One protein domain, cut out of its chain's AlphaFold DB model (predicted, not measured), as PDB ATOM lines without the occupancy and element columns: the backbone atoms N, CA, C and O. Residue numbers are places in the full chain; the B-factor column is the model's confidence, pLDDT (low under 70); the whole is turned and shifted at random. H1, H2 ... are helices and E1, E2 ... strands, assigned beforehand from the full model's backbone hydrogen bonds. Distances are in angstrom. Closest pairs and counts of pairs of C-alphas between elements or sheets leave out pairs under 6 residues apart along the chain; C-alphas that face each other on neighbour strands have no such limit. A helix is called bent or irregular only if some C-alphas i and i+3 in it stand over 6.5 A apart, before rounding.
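Overview. This is residues 177 to 227 of the 566 residues of an uncharacterized protein of Botryotinia convoluta (UniProt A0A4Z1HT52). A tiny sheet of two parallel strands, E1 and E2, has one long, kinked helix, H1, running past it with its residues 188 to 199 nearest; residues 204 to 209 stick out at one end. The 51 printed residues hold E1, H1, E2 in that order, a right-handed strand-helix-strand unit: parallel neighbour strands with a helix between. The class is mixed, with under half the residues in named elements. The whole is only just compact, close to loose, radius of gyration of the C-alphas 11.6 A, spanning 33 by 20 by 17 A.

Arrangement. E1, residues 177 to 179, and E2, residues 218 to 220, are parallel at 27 degrees; N 179 and O 219 are 2.9 A apart, within hydrogen-bond range. The closest C-alphas of E2 and H1, residues 188 to 205, are Phe 220 and Lys 188, 7.4 A. In H1, 10 of 14 O i to N i+4 pairs are within range.

Along the chain. E1 begins at C-alpha 177 (-34.298, 49.942, 15.631) and spans 6.5 A; E2 spans 6.8 A, ending at C-alpha 220 (-42.250, 47.972, 14.293). H1 spans 25.2 A, kinks 42 degrees near residue 195 and is only just irregular: C-alphas 194 and 197 are 6.7 A apart.

Size, cuts and confidence. The farthest C-alphas, Pro 207 and Asp 224, are 33.4 A apart. The printed part has no cut; H1 to E2 is a long link. Low confidence includes residues 205 to 211.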
ATOM      1  N   LEU A 177     -34.171  51.073  16.549       62.19
ATOM      2  CA  LEU A 177     -34.298  49.942  15.631       62.19
ATOM      3  C   LEU A 177     -35.748  49.807  15.152       62.19
ATOM      4  O   LEU A 177     -36.632  49.453  15.928       62.19
ATOM      5  N   LEU A 178     -35.984  50.061  13.863       69.44
ATOM      6  CA  LEU A 178     -37.278  49.862  13.206       69.44
ATOM      7  C   LEU A 178     -37.276  48.535  12.433       69.44
ATOM      8  O   LEU A 178     -36.383  48.287  11.624       69.44
ATOM      9  N   ILE A 179     -38.273  47.687  12.683       73.62
ATOM     10  CA  ILE A 179     -38.373  46.320  12.145       73.62
ATOM     11  C   ILE A 179     -39.687  46.159  11.374       73.62
ATOM     12  O   ILE A 179     -40.737  46.567  11.857       73.62
ATOM     13  N   GLU A 180     -39.662  45.525  10.203       78.88
ATOM     14  CA  GLU A 180     -40.886  45.135   9.490       78.88
ATOM     15  C   GLU A 180     -41.274  43.690   9.851       78.88
ATOM     16  O   GLU A 180     -40.482  42.778   9.594       78.88
ATOM     17  N   PRO A 181     -42.459  43.443  10.446       77.62
ATOM     18  CA  PRO A 181     -42.940  42.087  10.692       77.62
ATOM     19  C   PRO A 181     -43.254  41.364   9.377       77.62
ATOM     20  O   PRO A 181     -44.048  41.845   8.575       77.62
ATOM     21  N   ILE A 182     -42.683  40.171   9.177       76.12
ATOM     22  CA  ILE A 182     -42.980  39.325   8.003       76.12
ATOM     23  C   ILE A 182     -44.418  38.779   8.058       76.12
ATOM     24  O   ILE A 182     -45.051  38.596   7.022       76.12
ATOM     25  N   ASN A 183     -44.944  38.538   9.262       78.94
ATOM     26  CA  ASN A 183     -46.347  38.203   9.495       78.94
ATOM     27  C   ASN A 183     -47.014  39.345  10.293       78.94
ATOM     28  O   ASN A 183     -46.550  39.641  11.400       78.94
ATOM     29  N   PRO A 184     -48.081  39.978   9.767       71.81
ATOM     30  CA  PRO A 184     -48.758  41.102  10.418       71.81
ATOM     31  C   PRO A 184     -49.542  40.717  11.683       71.81
ATOM     32  O   PRO A 184     -49.795  41.583  12.516       71.81
ATOM     33  N   GLU A 185     -49.886  39.437  11.857       78.31
ATOM     34  CA  GLU A 185     -50.660  38.937  13.006       78.31
ATOM     35  C   GLU A 185     -49.817  38.783  14.289       78.31
ATOM     36  O   GLU A 185     -50.338  38.489  15.367       78.31
ATOM     37  N   TRP A 186     -48.494  38.955  14.204       83.19
ATOM     38  CA  TRP A 186     -47.612  38.864  15.364       83.19
ATOM     39  C   TRP A 186     -47.711  40.115  16.248       83.19
ATOM     40  O   TRP A 186     -47.395  41.229  15.831       83.19
ATOM     41  N   SER A 187     -48.097  39.931  17.515       80.94
ATOM     42  CA  SER A 187     -48.206  41.046  18.462       80.94
ATOM     43  C   SER A 187     -46.842  41.681  18.767       80.94
ATOM     44  O   SER A 187     -45.824  40.988  18.863       80.94
ATOM     45  N   LYS A 188     -46.817  43.004  19.004       76.00
ATOM     46  CA  LYS A 188     -45.584  43.724  19.384       76.00
ATOM     47  C   LYS A 188     -44.902  43.101  20.611       76.00
ATOM     48  O   LYS A 188     -43.679  43.067  20.652       76.00
ATOM     49  N   GLY A 189     -45.665  42.600  21.588       80.62
ATOM     50  CA  GLY A 189     -45.112  41.923  22.768       80.62
ATOM     51  C   GLY A 189     -44.332  40.663  22.390       80.62
ATOM     52  O   GLY A 189     -43.139  40.583  22.661       80.62
ATOM     53  N   PHE A 190     -44.978  39.746  21.661       84.81
ATOM     54  CA  PHE A 190     -44.352  38.513  21.174       84.81
ATOM     55  C   PHE A 190     -43.097  38.795  20.332       84.81
ATOM     56  O   PHE A 190     -42.044  38.214  20.582       84.81
ATOM     57  N   LEU A 191     -43.167  39.749  19.397       83.00
ATOM     58  CA  LEU A 191     -42.015  40.137  18.577       83.00
ATOM     59  C   LEU A 191     -40.860  40.710  19.403       83.00
ATOM     60  O   LEU A 191     -39.707  40.380  19.144       83.00
ATOM     61  N   LEU A 192     -41.145  41.554  20.399       83.44
ATOM     62  CA  LEU A 192     -40.115  42.056  21.307       83.44
ATOM     63  C   LEU A 192     -39.489  40.932  22.132       83.44
ATOM     64  O   LEU A 192     -38.286  40.969  22.367       83.44
ATOM     65  N   ASP A 193     -40.271  39.961  22.593       86.75
ATOM     66  CA  ASP A 193     -39.771  38.873  23.433       86.75
ATOM     67  C   ASP A 193     -38.903  37.882  22.641       86.75
ATOM     68  O   ASP A 193     -37.813  37.545  23.105       86.75
ATOM     69  N   GLU A 194     -39.302  37.524  21.416       87.50
ATOM     70  CA  GLU A 194     -38.532  36.666  20.500       87.50
ATOM     71  C   GLU A 194     -37.261  37.345  19.954       87.50
ATOM     72  O   GLU A 194     -36.210  36.713  19.824       87.50
ATOM     73  N   LEU A 195     -37.315  38.646  19.638       84.44
ATOM     74  CA  LEU A 195     -36.179  39.360  19.035       84.44
ATOM     75  C   LEU A 195     -35.164  39.870  20.066       84.44
ATOM     76  O   LEU A 195     -33.993  40.049  19.728       84.44
ATOM     77  N   TRP A 196     -35.556  40.086  21.327       90.44
ATOM     78  CA  TRP A 196     -34.658  40.633  22.353       90.44
ATOM     79  C   TRP A 196     -33.422  39.766  22.672       90.44
ATOM     80  O   TRP A 196     -32.350  40.338  22.876       90.44
ATOM     81  N   PRO A 197     -33.483  38.417  22.690       89.56
ATOM     82  CA  PRO A 197     -32.292  37.568  22.721       89.56
ATOM     83  C   PRO A 197     -31.323  37.865  21.570       89.56
ATOM     84  O   PRO A 197     -30.139  38.090  21.815       89.56
ATOM     85  N   THR A 198     -31.824  37.949  20.336       84.50
ATOM     86  CA  THR A 198     -31.021  38.222  19.133       84.50
ATOM     87  C   THR A 198     -30.413  39.623  19.158       84.50
ATOM     88  O   THR A 198     -29.230  39.776  18.865       84.50
ATOM     89  N   ILE A 199     -31.178  40.635  19.582       81.50
ATOM     90  CA  ILE A 199     -30.700  42.017  19.746       81.50
ATOM     91  C   ILE A 199     -29.594  42.083  20.808       81.50
ATOM     92  O   ILE A 199     -28.542  42.661  20.555       81.50
ATOM     93  N   LYS A 200     -29.764  41.425  21.963       84.25
ATOM     94  CA  LYS A 200     -28.704  41.340  22.984       84.25
ATOM     95  C   LYS A 200     -27.443  40.646  22.465       84.25
ATOM     96  O   LYS A 200     -26.352  41.097  22.791       84.25
ATOM     97  N   THR A 201     -27.569  39.597  21.654       82.81
ATOM     98  CA  THR A 201     -26.417  38.922  21.033       82.81
ATOM     99  C   THR A 201     -25.723  39.821  20.007       82.81
ATOM    100  O   THR A 201     -24.501  39.939  20.034       82.81
ATOM    101  N   ALA A 202     -26.478  40.521  19.153       70.81
ATOM    102  CA  ALA A 202     -25.928  41.494  18.207       70.81
ATOM    103  C   ALA A 202     -25.230  42.665  18.922       70.81
ATOM    104  O   ALA A 202     -24.154  43.088  18.504       70.81
ATOM    105  N   ASN A 203     -25.774  43.134  20.051       77.56
ATOM    106  CA  ASN A 203     -25.149  44.166  20.876       77.56
ATOM    107  C   ASN A 203     -23.735  43.771  21.361       77.56
ATOM    108  O   ASN A 203     -22.933  44.663  21.613       77.56
ATOM    109  N   ILE A 204     -23.397  42.477  21.483       78.94
ATOM    110  CA  ILE A 204     -22.053  42.034  21.907       78.94
ATOM    111  C   ILE A 204     -21.004  42.360  20.836       78.94
ATOM    112  O   ILE A 204     -19.943  42.886  21.167       78.94
ATOM    113  N   SER A 205     -21.298  42.073  19.563       63.66
ATOM    114  CA  SER A 205     -20.399  42.356  18.434       63.66
ATOM    115  C   SER A 205     -20.501  43.794  17.917       63.66
ATOM    116  O   SER A 205     -19.565  44.279  17.284       63.66
ATOM    117  N   CYS A 206     -21.594  44.502  18.209       46.91
ATOM    118  CA  CYS A 206     -21.720  45.925  17.912       46.91
ATOM    119  C   CYS A 206     -20.845  46.788  18.846       46.91
ATOM    120  O   CYS A 206     -20.811  46.543  20.064       46.91
ATOM    121  N   PRO A 207     -20.202  47.856  18.327       42.19
ATOM    122  CA  PRO A 207     -19.645  48.929  19.150       42.19
ATOM    123  C   PRO A 207     -20.718  49.547  20.055       42.19
ATOM    124  O   PRO A 207     -21.902  49.506  19.726       42.19
ATOM    125  N   ALA A 208     -20.308  50.152  21.176       46.62
ATOM    126  CA  ALA A 208     -21.225  50.650  22.209       46.62
ATOM    127  C   ALA A 208     -22.355  51.550  21.665       46.62
ATOM    128  O   ALA A 208     -23.504  51.390  22.067       46.62
ATOM    129  N   HIS A 209     -22.038  52.410  20.694       41.47
ATOM    130  CA  HIS A 209     -22.953  53.343  20.028       41.47
ATOM    131  C   HIS A 209     -24.099  52.708  19.225       41.47
ATOM    132  O   HIS A 209     -25.170  53.295  19.066       41.47
ATOM    133  N   ALA A 210     -23.882  51.497  18.710       44.84
ATOM    134  CA  ALA A 210     -24.846  50.772  17.886       44.84
ATOM    135  C   ALA A 210     -25.729  49.814  18.710       44.84
ATOM    136  O   ALA A 210     -26.504  49.046  18.142       44.84
ATOM    137  N   ARG A 211     -25.609  49.824  20.046       65.75
ATOM    138  CA  ARG A 211     -26.333  48.902  20.929       65.75
ATOM    139  C   ARG A 211     -27.731  49.414  21.237       65.75
ATOM    140  O   ARG A 211     -27.908  50.518  21.742       65.75
ATOM    141  N   ILE A 212     -28.729  48.564  21.021       73.94
ATOM    142  CA  ILE A 212     -30.111  48.851  21.407       73.94
ATOM    143  C   ILE A 212     -30.288  48.434  22.871       73.94
ATOM    144  O   ILE A 212     -30.367  47.246  23.180       73.94
ATOM    145  N   MET A 213     -30.287  49.413  23.780       61.25
ATOM    146  CA  MET A 213     -30.182  49.190  25.233       61.25
ATOM    147  C   MET A 213     -31.523  48.941  25.948       61.25
ATOM    148  O   MET A 213     -31.538  48.548  27.112       61.25
ATOM    149  N   SER A 214     -32.660  49.146  25.279       70.06
ATOM    150  CA  SER A 214     -34.004  48.899  25.827       70.06
ATOM    151  C   SER A 214     -34.999  48.514  24.724       70.06
ATOM    152  O   SER A 214     -34.810  48.884  23.564       70.06
ATOM    153  N   LYS A 215     -36.055  47.764  25.073       72.75
ATOM    154  CA  LYS A 215     -37.097  47.299  24.128       72.75
ATOM    155  C   LYS A 215     -37.925  48.457  23.564       72.75
ATOM    156  O   LYS A 215     -38.500  48.362  22.486       72.75
ATOM    157  N   GLU A 216     -37.953  49.558  24.294       64.25
ATOM    158  CA  GLU A 216     -38.606  50.825  24.003       64.25
ATOM    159  C   GLU A 216     -38.029  51.483  22.737       64.25
ATOM    160  O   GLU A 216     -38.779  52.074  21.962       64.25
ATOM    161  N   PHE A 217     -36.732  51.287  22.464       63.34
ATOM    162  CA  PHE A 217     -36.060  51.719  21.230       63.34
ATOM    163  C   PHE A 217     -36.313  50.787  20.031       63.34
ATOM    164  O   PHE A 217     -35.789  51.037  18.944       63.34
ATOM    165  N   VAL A 218     -37.102  49.718  20.205       71.69
ATOM    166  CA  VAL A 218     -37.515  48.813  19.126       71.69
ATOM    167  C   VAL A 218     -38.938  49.158  18.678       71.69
ATOM    168  O   VAL A 218     -39.947  48.916  19.359       71.69
ATOM    169  N   ALA A 219     -39.012  49.741  17.488       73.88
ATOM    170  CA  ALA A 219     -40.240  50.050  16.783       73.88
ATOM    171  C   ALA A 219     -40.537  48.972  15.733       73.88
ATOM    172  O   ALA A 219     -39.635  48.330  15.196       73.88
ATOM    173  N   PHE A 220     -41.817  48.814  15.402       78.62
ATOM    174  CA  PHE A 220     -42.250  47.972  14.293       78.62
ATOM    175  C   PHE A 220     -42.989  48.829  13.275       78.62
ATOM    176  O   PHE A 220     -43.734  49.737  13.660       78.62
ATOM    177  N   THR A 221     -42.789  48.549  11.990       71.06
ATOM    178  CA  THR A 221     -43.659  49.091  10.948       71.06
ATOM    179  C   THR A 221     -45.071  48.524  11.117       71.06
ATOM    180  O   THR A 221     -45.286  47.520  11.803       71.06
ATOM    181  N   LYS A 222     -46.058  49.175  10.500       69.06
ATOM    182  CA  LYS A 222     -47.411  48.621  10.437       69.06
ATOM    183  C   LYS A 222     -47.586  47.760   9.179       69.06
ATOM    184  O   LYS A 222     -46.917  48.038   8.183       69.06
ATOM    185  N   PRO A 223     -48.539  46.810   9.164       69.56
ATOM    186  CA  PRO A 223     -48.892  46.049   7.962       69.56
ATOM    187  C   PRO A 223     -49.280  46.929   6.763       69.56
ATOM    188  O   PRO A 223     -48.944  46.606   5.629       69.56
ATOM    189  N   ASP A 224     -49.938  48.069   7.011       69.19
ATOM    190  CA  ASP A 224     -50.315  49.062   5.997       69.19
ATOM    191  C   ASP A 224     -49.151  49.961   5.533       69.19
ATOM    192  O   ASP A 224     -49.318  50.728   4.587       69.19
ATOM    193  N   LYS A 225     -47.980  49.892   6.185       63.69
ATOM    194  CA  LYS A 225     -46.811  50.751   5.919       63.69
ATOM    195  C   LYS A 225     -45.479  49.978   5.984       63.69
ATOM    196  O   LYS A 225     -44.670  50.251   6.874       63.69
ATOM    197  N   PRO A 226     -45.234  49.014   5.075       72.62
ATOM    198  CA  PRO A 226     -43.938  48.344   4.945       72.62
ATOM    199  C   PRO A 226     -42.846  49.303   4.442       72.62
ATOM    200  O   PRO A 226     -43.132  50.369   3.895       72.62
ATOM    201  N   PHE A 227     -41.577  48.909   4.574       62.75
ATOM    202  CA  PHE A 227     -40.449  49.662   4.031       62.75
ATOM    203  C   PHE A 227     -40.533  49.796   2.498       62.75
ATOM    204  O   PHE A 227     -40.773  48.790   1.812       62.75
TER     205      PHE A 227